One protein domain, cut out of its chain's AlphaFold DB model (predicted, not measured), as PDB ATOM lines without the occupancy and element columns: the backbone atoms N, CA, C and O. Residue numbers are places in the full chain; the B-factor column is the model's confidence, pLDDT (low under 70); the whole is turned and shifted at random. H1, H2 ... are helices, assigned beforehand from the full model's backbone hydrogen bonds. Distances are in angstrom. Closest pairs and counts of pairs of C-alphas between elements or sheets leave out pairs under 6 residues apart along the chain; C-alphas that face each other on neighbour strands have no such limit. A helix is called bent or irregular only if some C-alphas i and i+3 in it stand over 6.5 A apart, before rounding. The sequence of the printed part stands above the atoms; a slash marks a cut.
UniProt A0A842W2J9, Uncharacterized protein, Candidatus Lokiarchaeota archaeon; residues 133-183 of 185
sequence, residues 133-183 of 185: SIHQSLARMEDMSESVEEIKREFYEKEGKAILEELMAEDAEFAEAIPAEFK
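AT A GLANCE: This is residues 133 to 183 of the 185 residues of an uncharacterized protein of Candidatus Lokiarchaeota archaeon (UniProt A0A842W2J9). One long helix, H1, bent near residues 159 and 160, makes the length of a rod, and at its far end the short helix H2 and residues 178 to 183 fold back beside its second arm. Residues 133 to 151 of H1 stick out free. The printed part has 51 residues, with H1 then H2 and no named strand: all helix, extended, radius of gyration of the C-alphas 17.1 A, spans 53 by 19 by 13 A.

IN THESE COORDINATES: H1, residues 133 to 170, was assigned as one helix by its hydrogen bonds but is bent: C-alphas 158 and 161 are 6.7 A apart. Arm H1a, residues 133 to 158, begins at C-alpha (92.168, 101.442, 81.005) and is 37.1 A long; H1b, residues 161 to 170, is 14.3 A. H2, residues 172 to 177, 8.8 A, ends at C-alpha (100.630, 57.992, 63.248).

HOW THE PARTS SIT: H1a and H1b stand at a steep tilt of 48 degrees. H1b and H2 only just touch, only at the corner by their tight link, with 3 pairs of C-alphas within 8 A; the closest, Met 168 and Ala 175, are 5.1 A apart. They run opposite ways at a steep tilt of 59 degrees. H1a and H2 are apart. In H1a, H1b and H2 every O i to N i+4 pair is within hydrogen-bond range.

THE WHOLE: The farthest C-alphas, Ser 133 and Ala 172, are 53.1 A apart. The printed part has no cut. Mean pLDDT of the printed part is 77.2; 15 residues are under 70, among them 180 to 183.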
ATOM      1  N   SER A 133      91.453 102.516  80.309       91.38
ATOM      2  CA  SER A 133      92.168 101.442  81.005       91.38
ATOM      3  C   SER A 133      91.883 100.075  80.384       91.38
ATOM      4  O   SER A 133      92.797  99.258  80.278       91.38
ATOM      5  N   ILE A 134      90.639  99.827  79.965       89.81
ATOM      6  CA  ILE A 134      90.240  98.598  79.270       89.81
ATOM      7  C   ILE A 134      90.972  98.507  77.932       89.81
ATOM      8  O   ILE A 134      91.643  97.511  77.695       89.81
ATOM      9  N   HIS A 135      90.942  99.562  77.111       90.94
ATOM     10  CA  HIS A 135      91.644  99.579  75.824       90.94
ATOM     11  C   HIS A 135      93.155  99.348  75.976       90.94
ATOM     12  O   HIS A 135      93.738  98.565  75.234       90.94
ATOM     13  N   GLN A 136      93.795  99.966  76.975       91.00
ATOM     14  CA  GLN A 136      95.217  99.730  77.262       91.00
ATOM     15  C   GLN A 136      95.501  98.297  77.719       91.00
ATOM     16  O   GLN A 136      96.553  97.750  77.399       91.00
ATOM     17  N   SER A 137      94.590  97.699  78.486       86.75
ATOM     18  CA  SER A 137      94.738  96.315  78.944       86.75
ATOM     19  C   SER A 137      94.564  95.333  77.788       86.75
ATOM     20  O   SER A 137      95.348  94.399  77.686       86.75
ATOM     21  N   LEU A 138      93.597  95.576  76.898       89.75
ATOM     22  CA  LEU A 138      93.383  94.775  75.693       89.75
ATOM     23  C   LEU A 138      94.596  94.828  74.758       89.75
ATOM     24  O   LEU A 138      95.094  93.774  74.390       89.75
ATOM     25  N   ALA A 139      95.138  96.019  74.484       89.94
ATOM     26  CA  ALA A 139      96.342  96.159  73.659       89.94
ATOM     27  C   ALA A 139      97.538  95.380  74.239       89.94
ATOM     28  O   ALA A 139      98.218  94.651  73.533       89.94
ATOM     29  N   ARG A 140      97.754  95.445  75.562       90.56
ATOM     30  CA  ARG A 140      98.811  94.649  76.214       90.56
ATOM     31  C   ARG A 140      98.569  93.146  76.121       90.56
ATOM     32  O   ARG A 140      99.527  92.387  76.049       90.56
ATOM     33  N   MET A 141      97.312  92.710  76.190       85.50
ATOM     34  CA  MET A 141      96.974  91.297  76.017       85.50
ATOM     35  C   MET A 141      97.230  90.833  74.581       85.50
ATOM     36  O   MET A 141      97.696  89.711  74.405       85.50
ATOM     37  N   GLU A 142      96.971  91.682  73.584       89.12
ATOM     38  CA  GLU A 142      97.325  91.422  72.183       89.12
ATOM     39  C   GLU A 142      98.848  91.293  72.021       89.12
ATOM     40  O   GLU A 142      99.304  90.241  71.575       89.12
ATOM     41  N   ASP A 143      99.633  92.259  72.515       89.06
ATOM     42  CA  ASP A 143     101.109  92.211  72.482       89.06
ATOM     43  C   ASP A 143     101.664  90.943  73.165       89.06
ATOM     44  O   ASP A 143     102.594  90.286  72.684       89.06
ATOM     45  N   MET A 144     101.086  90.569  74.314       86.12
ATOM     46  CA  MET A 144     101.450  89.340  75.024       86.12
ATOM     47  C   MET A 144     101.089  88.091  74.222       86.12
ATOM     48  O   MET A 144     101.860  87.133  74.223       86.12
ATOM     49  N   SER A 145      99.933  88.079  73.557       88.00
ATOM     50  CA  SER A 145      99.517  86.961  72.711       88.00
ATOM     51  C   SER A 145     100.469  86.783  71.529       88.00
ATOM     52  O   SER A 145     100.863  85.654  71.247       88.00
ATOM     53  N   GLU A 146     100.877  87.873  70.876       87.81
ATOM     54  CA  GLU A 146     101.873  87.836  69.800       87.81
ATOM     55  C   GLU A 146     103.216  87.293  70.299       87.81
ATOM     56  O   GLU A 146     103.773  86.377  69.697       87.81
ATOM     57  N   SER A 147     103.682  87.767  71.459       87.06
ATOM     58  CA  SER A 147     104.923  87.283  72.083       87.06
ATOM     59  C   SER A 147     104.859  85.787  72.420       87.06
ATOM     60  O   SER A 147     105.839  85.062  72.263       87.06
ATOM     61  N   VAL A 148     103.705  85.294  72.887       84.62
ATOM     62  CA  VAL A 148     103.503  83.864  73.166       84.62
ATOM     63  C   VAL A 148     103.560  83.040  71.881       84.62
ATOM     64  O   VAL A 148     104.167  81.970  71.883       84.62
ATOM     65  N   GLU A 149     102.952  83.511  70.793       84.50
ATOM     66  CA  GLU A 149     103.033  82.828  69.498       84.50
ATOM     67  C   GLU A 149     104.462  82.831  68.932       84.50
ATOM     68  O   GLU A 149     104.918  81.809  68.420       84.50
ATOM     69  N   GLU A 150     105.213  83.922  69.104       83.56
ATOM     70  CA  GLU A 150     106.629  83.993  68.732       83.56
ATOM     71  C   GLU A 150     107.482  83.002  69.538       83.56
ATOM     72  O   GLU A 150     108.222  82.212  68.952       83.56
ATOM     73  N   ILE A 151     107.314  82.950  70.864       82.75
ATOM     74  CA  ILE A 151     108.020  81.989  71.728       82.75
ATOM     75  C   ILE A 151     107.675  80.548  71.345       82.75
ATOM     76  O   ILE A 151     108.573  79.709  71.260       82.75
ATOM     77  N   LYS A 152     106.393  80.236  71.106       78.75
ATOM     78  CA  LYS A 152     105.983  78.901  70.641       78.75
ATOM     79  C   LYS A 152     106.706  78.545  69.349       78.75
ATOM     80  O   LYS A 152     107.248  77.448  69.245       78.75
ATOM     81  N   ARG A 153     106.726  79.460  68.378       80.69
ATOM     82  CA  ARG A 153     107.399  79.250  67.096       80.69
ATOM     83  C   ARG A 153     108.895  79.015  67.277       80.69
ATOM     84  O   ARG A 153     109.407  78.030  66.753       80.69
ATOM     85  N   GLU A 154     109.579  79.861  68.045       80.44
ATOM     86  CA  GLU A 154     111.003  79.685  68.335       80.44
ATOM     87  C   GLU A 154     111.295  78.348  69.021       80.44
ATOM     88  O   GLU A 154     112.267  77.681  68.673       80.44
ATOM     89  N   PHE A 155     110.456  77.944  69.978       78.00
ATOM     90  CA  PHE A 155     110.587  76.661  70.661       78.00
ATOM     91  C   PHE A 155     110.456  75.489  69.681       78.00
ATOM     92  O   PHE A 155     111.305  74.600  69.677       78.00
ATOM     93  N   TYR A 156     109.445  75.503  68.803       73.44
ATOM     94  CA  TYR A 156     109.299  74.486  67.756       73.44
ATOM     95  C   TYR A 156     110.499  74.448  66.801       73.44
ATOM     96  O   TYR A 156     110.969  73.363  66.457       73.44
ATOM     97  N   GLU A 157     111.002  75.610  66.376       75.06
ATOM     98  CA  GLU A 157     112.113  75.707  65.424       75.06
ATOM     99  C   GLU A 157     113.462  75.282  66.031       75.06
ATOM    100  O   GLU A 157     114.260  74.658  65.329       75.06
ATOM    101  N   LYS A 158     113.723  75.591  67.310       77.12
ATOM    102  CA  LYS A 158     115.013  75.322  67.975       77.12
ATOM    103  C   LYS A 158     115.076  73.964  68.672       77.12
ATOM    104  O   LYS A 158     116.069  73.261  68.536       77.12
ATOM    105  N   GLU A 159     114.040  73.617  69.428       70.56
ATOM    106  CA  GLU A 159     114.046  72.467  70.345       70.56
ATOM    107  C   GLU A 159     113.075  71.381  69.866       70.56
ATOM    108  O   GLU A 159     113.392  70.194  69.875       70.56
ATOM    109  N   GLY A 160     111.902  71.791  69.373       65.19
ATOM    110  CA  GLY A 160     110.831  70.883  68.969       65.19
ATOM    111  C   GLY A 160     111.228  69.932  67.844       65.19
ATOM    112  O   GLY A 160     110.861  68.764  67.901       65.19
ATOM    113  N   LYS A 161     112.012  70.383  66.854       69.88
ATOM    114  CA  LYS A 161     112.510  69.510  65.775       69.88
ATOM    115  C   LYS A 161     113.431  68.403  66.288       69.88
ATOM    116  O   LYS A 161     113.255  67.259  65.889       69.88
ATOM    117  N   ALA A 162     114.350  68.725  67.195       69.94
ATOM    118  CA  ALA A 162     115.274  67.743  67.761       69.94
ATOM    119  C   ALA A 162     114.529  66.694  68.601       69.94
ATOM    120  O   ALA A 162     114.756  65.500  68.441       69.94
ATOM    121  N   ILE A 163     113.572  67.139  69.421       72.81
ATOM    122  CA  ILE A 163     112.731  66.251  70.235       72.81
ATOM    123  C   ILE A 163     111.837  65.369  69.346       72.81
ATOM    124  O   ILE A 163     111.661  64.186  69.622       72.81
ATOM    125  N   LEU A 164     111.272  65.919  68.263       69.00
ATOM    126  CA  LEU A 164     110.441  65.156  67.327       69.00
ATOM    127  C   LEU A 164     111.262  64.095  66.576       69.00
ATOM    128  O   LEU A 164     110.784  62.980  66.387       69.00
ATOM    129  N   GLU A 165     112.488  64.427  66.166       71.06
ATOM    130  CA  GLU A 165     113.415  63.487  65.525       71.06
ATOM    131  C   GLU A 165     113.835  62.356  66.476       71.06
ATOM    132  O   GLU A 165     113.872  61.199  66.058       71.06
ATOM    133  N   GLU A 166     114.086  62.664  67.751       73.69
ATOM    134  CA  GLU A 166     114.402  61.672  68.786       73.69
ATOM    135  C   GLU A 166     113.214  60.726  69.037       73.69
ATOM    136  O   GLU A 166     113.365  59.508  68.975       73.69
ATOM    137  N   LEU A 167     111.997  61.263  69.172       68.31
ATOM    138  CA  LEU A 167     110.779  60.462  69.360       68.31
ATOM    139  C   LEU A 167     110.429  59.593  68.140       68.31
ATOM    140  O   LEU A 167     109.979  58.460  68.300       68.31
ATOM    141  N   MET A 168     110.645  60.091  66.918       69.44
ATOM    142  CA  MET A 168     110.467  59.295  65.694       69.44
ATOM    143  C   MET A 168     111.517  58.184  65.547       69.44
ATOM    144  O   MET A 168     111.260  57.201  64.851       69.44
ATOM    145  N   ALA A 169     112.696  58.340  66.156       70.50
ATOM    146  CA  ALA A 169     113.733  57.313  66.176       70.50
ATOM    147  C   ALA A 169     113.472  56.239  67.247       70.50
ATOM    148  O   ALA A 169     113.856  55.086  67.051       70.50
ATOM    149  N   GLU A 170     112.822  56.603  68.356       74.12
ATOM    150  CA  GLU A 170     112.507  55.690  69.460       74.12
ATOM    151  C   GLU A 170     111.227  54.866  69.241       74.12
ATOM    152  O   GLU A 170     111.171  53.719  69.692       74.12
ATOM    153  N   ASP A 171     110.221  55.394  68.528       75.25
ATOM    154  CA  ASP A 171     108.917  54.735  68.345       75.25
ATOM    155  C   ASP A 171     108.412  54.776  66.885       75.25
ATOM    156  O   ASP A 171     108.020  55.813  66.336       75.25
ATOM    157  N   ALA A 172     108.383  53.601  66.247       68.69
ATOM    158  CA  ALA A 172     107.961  53.429  64.857       68.69
ATOM    159  C   ALA A 172     106.436  53.535  64.651       68.69
ATOM    160  O   ALA A 172     106.005  53.983  63.585       68.69
ATOM    161  N   GLU A 173     105.617  53.169  65.645       70.88
ATOM    162  CA  GLU A 173     104.155  53.332  65.566       70.88
ATOM    163  C   GLU A 173     103.781  54.814  65.667       70.88
ATOM    164  O   GLU A 173     102.916  55.304  64.933       70.88
ATOM    165  N   PHE A 174     104.501  55.558  66.510       69.94
ATOM    166  CA  PHE A 174     104.374  57.009  66.596       69.94
ATOM    167  C   PHE A 174     104.743  57.685  65.269       69.94
ATOM    168  O   PHE A 174     103.987  58.519  64.764       69.94
ATOM    169  N   ALA A 175     105.845  57.274  64.635       64.69
ATOM    170  CA  ALA A 175     106.243  57.789  63.329       64.69
ATOM    171  C   ALA A 175     105.182  57.533  62.237       64.69
ATOM    172  O   ALA A 175     104.954  58.402  61.393       64.69
ATOM    173  N   GLU A 176     104.480  56.395  62.237       68.88
ATOM    174  CA  GLU A 176     103.391  56.135  61.285       68.88
ATOM    175  C   GLU A 176     102.138  56.979  61.559       68.88
ATOM    176  O   GLU A 176     101.535  57.481  60.604       68.88
ATOM    177  N   ALA A 177     101.811  57.235  62.827       71.12
ATOM    178  CA  ALA A 177     100.630  57.992  63.248       71.12
ATOM    179  C   ALA A 177     100.711  59.511  62.986       71.12
ATOM    180  O   ALA A 177      99.678  60.186  62.957       71.12
ATOM    181  N   ILE A 178     101.909  60.068  62.766       69.25
ATOM    182  CA  ILE A 178     102.079  61.505  62.505       69.25
ATOM    183  C   ILE A 178     101.439  61.900  61.148       69.25
ATOM    184  O   ILE A 178     101.741  61.278  60.118       69.25
ATOM    185  N   PRO A 179     100.589  62.948  61.088       71.38
ATOM    186  CA  PRO A 179     100.037  63.461  59.832       71.38
ATOM    187  C   PRO A 179     101.133  63.887  58.847       71.38
ATOM    188  O   PRO A 179     102.159  64.441  59.239       71.38
ATOM    189  N   ALA A 180     100.915  63.661  57.547       64.88
ATOM    190  CA  ALA A 180     101.929  63.887  56.508       64.88
ATOM    191  C   ALA A 180     102.491  65.323  56.471       64.88
ATOM    192  O   ALA A 180     103.638  65.517  56.071       64.88
ATOM    193  N   GLU A 181     101.714  66.304  56.935       62.84
ATOM    194  CA  GLU A 181     102.092  67.719  57.055       62.84
ATOM    195  C   GLU A 181     103.295  67.947  57.986       62.84
ATOM    196  O   GLU A 181     104.050  68.891  57.784       62.84
ATOM    197  N   PHE A 182     103.532  67.046  58.941       59.44
ATOM    198  CA  PHE A 182     104.657  67.110  59.880       59.44
ATOM    199  C   PHE A 182     105.822  66.181  59.492       59.44
ATOM    200  O   PHE A 182     106.853  66.177  60.155       59.44
ATOM    201  N   LYS A 183     105.681  65.392  58.411       62.53
ATOM    202  CA  LYS A 183     106.668  64.379  57.984       62.53
ATOM    203  C   LYS A 183     107.713  64.883  56.980       62.53
ATOM    204  O   LYS A 183     108.685  64.169  56.735       62.53
TER     205      LYS A 183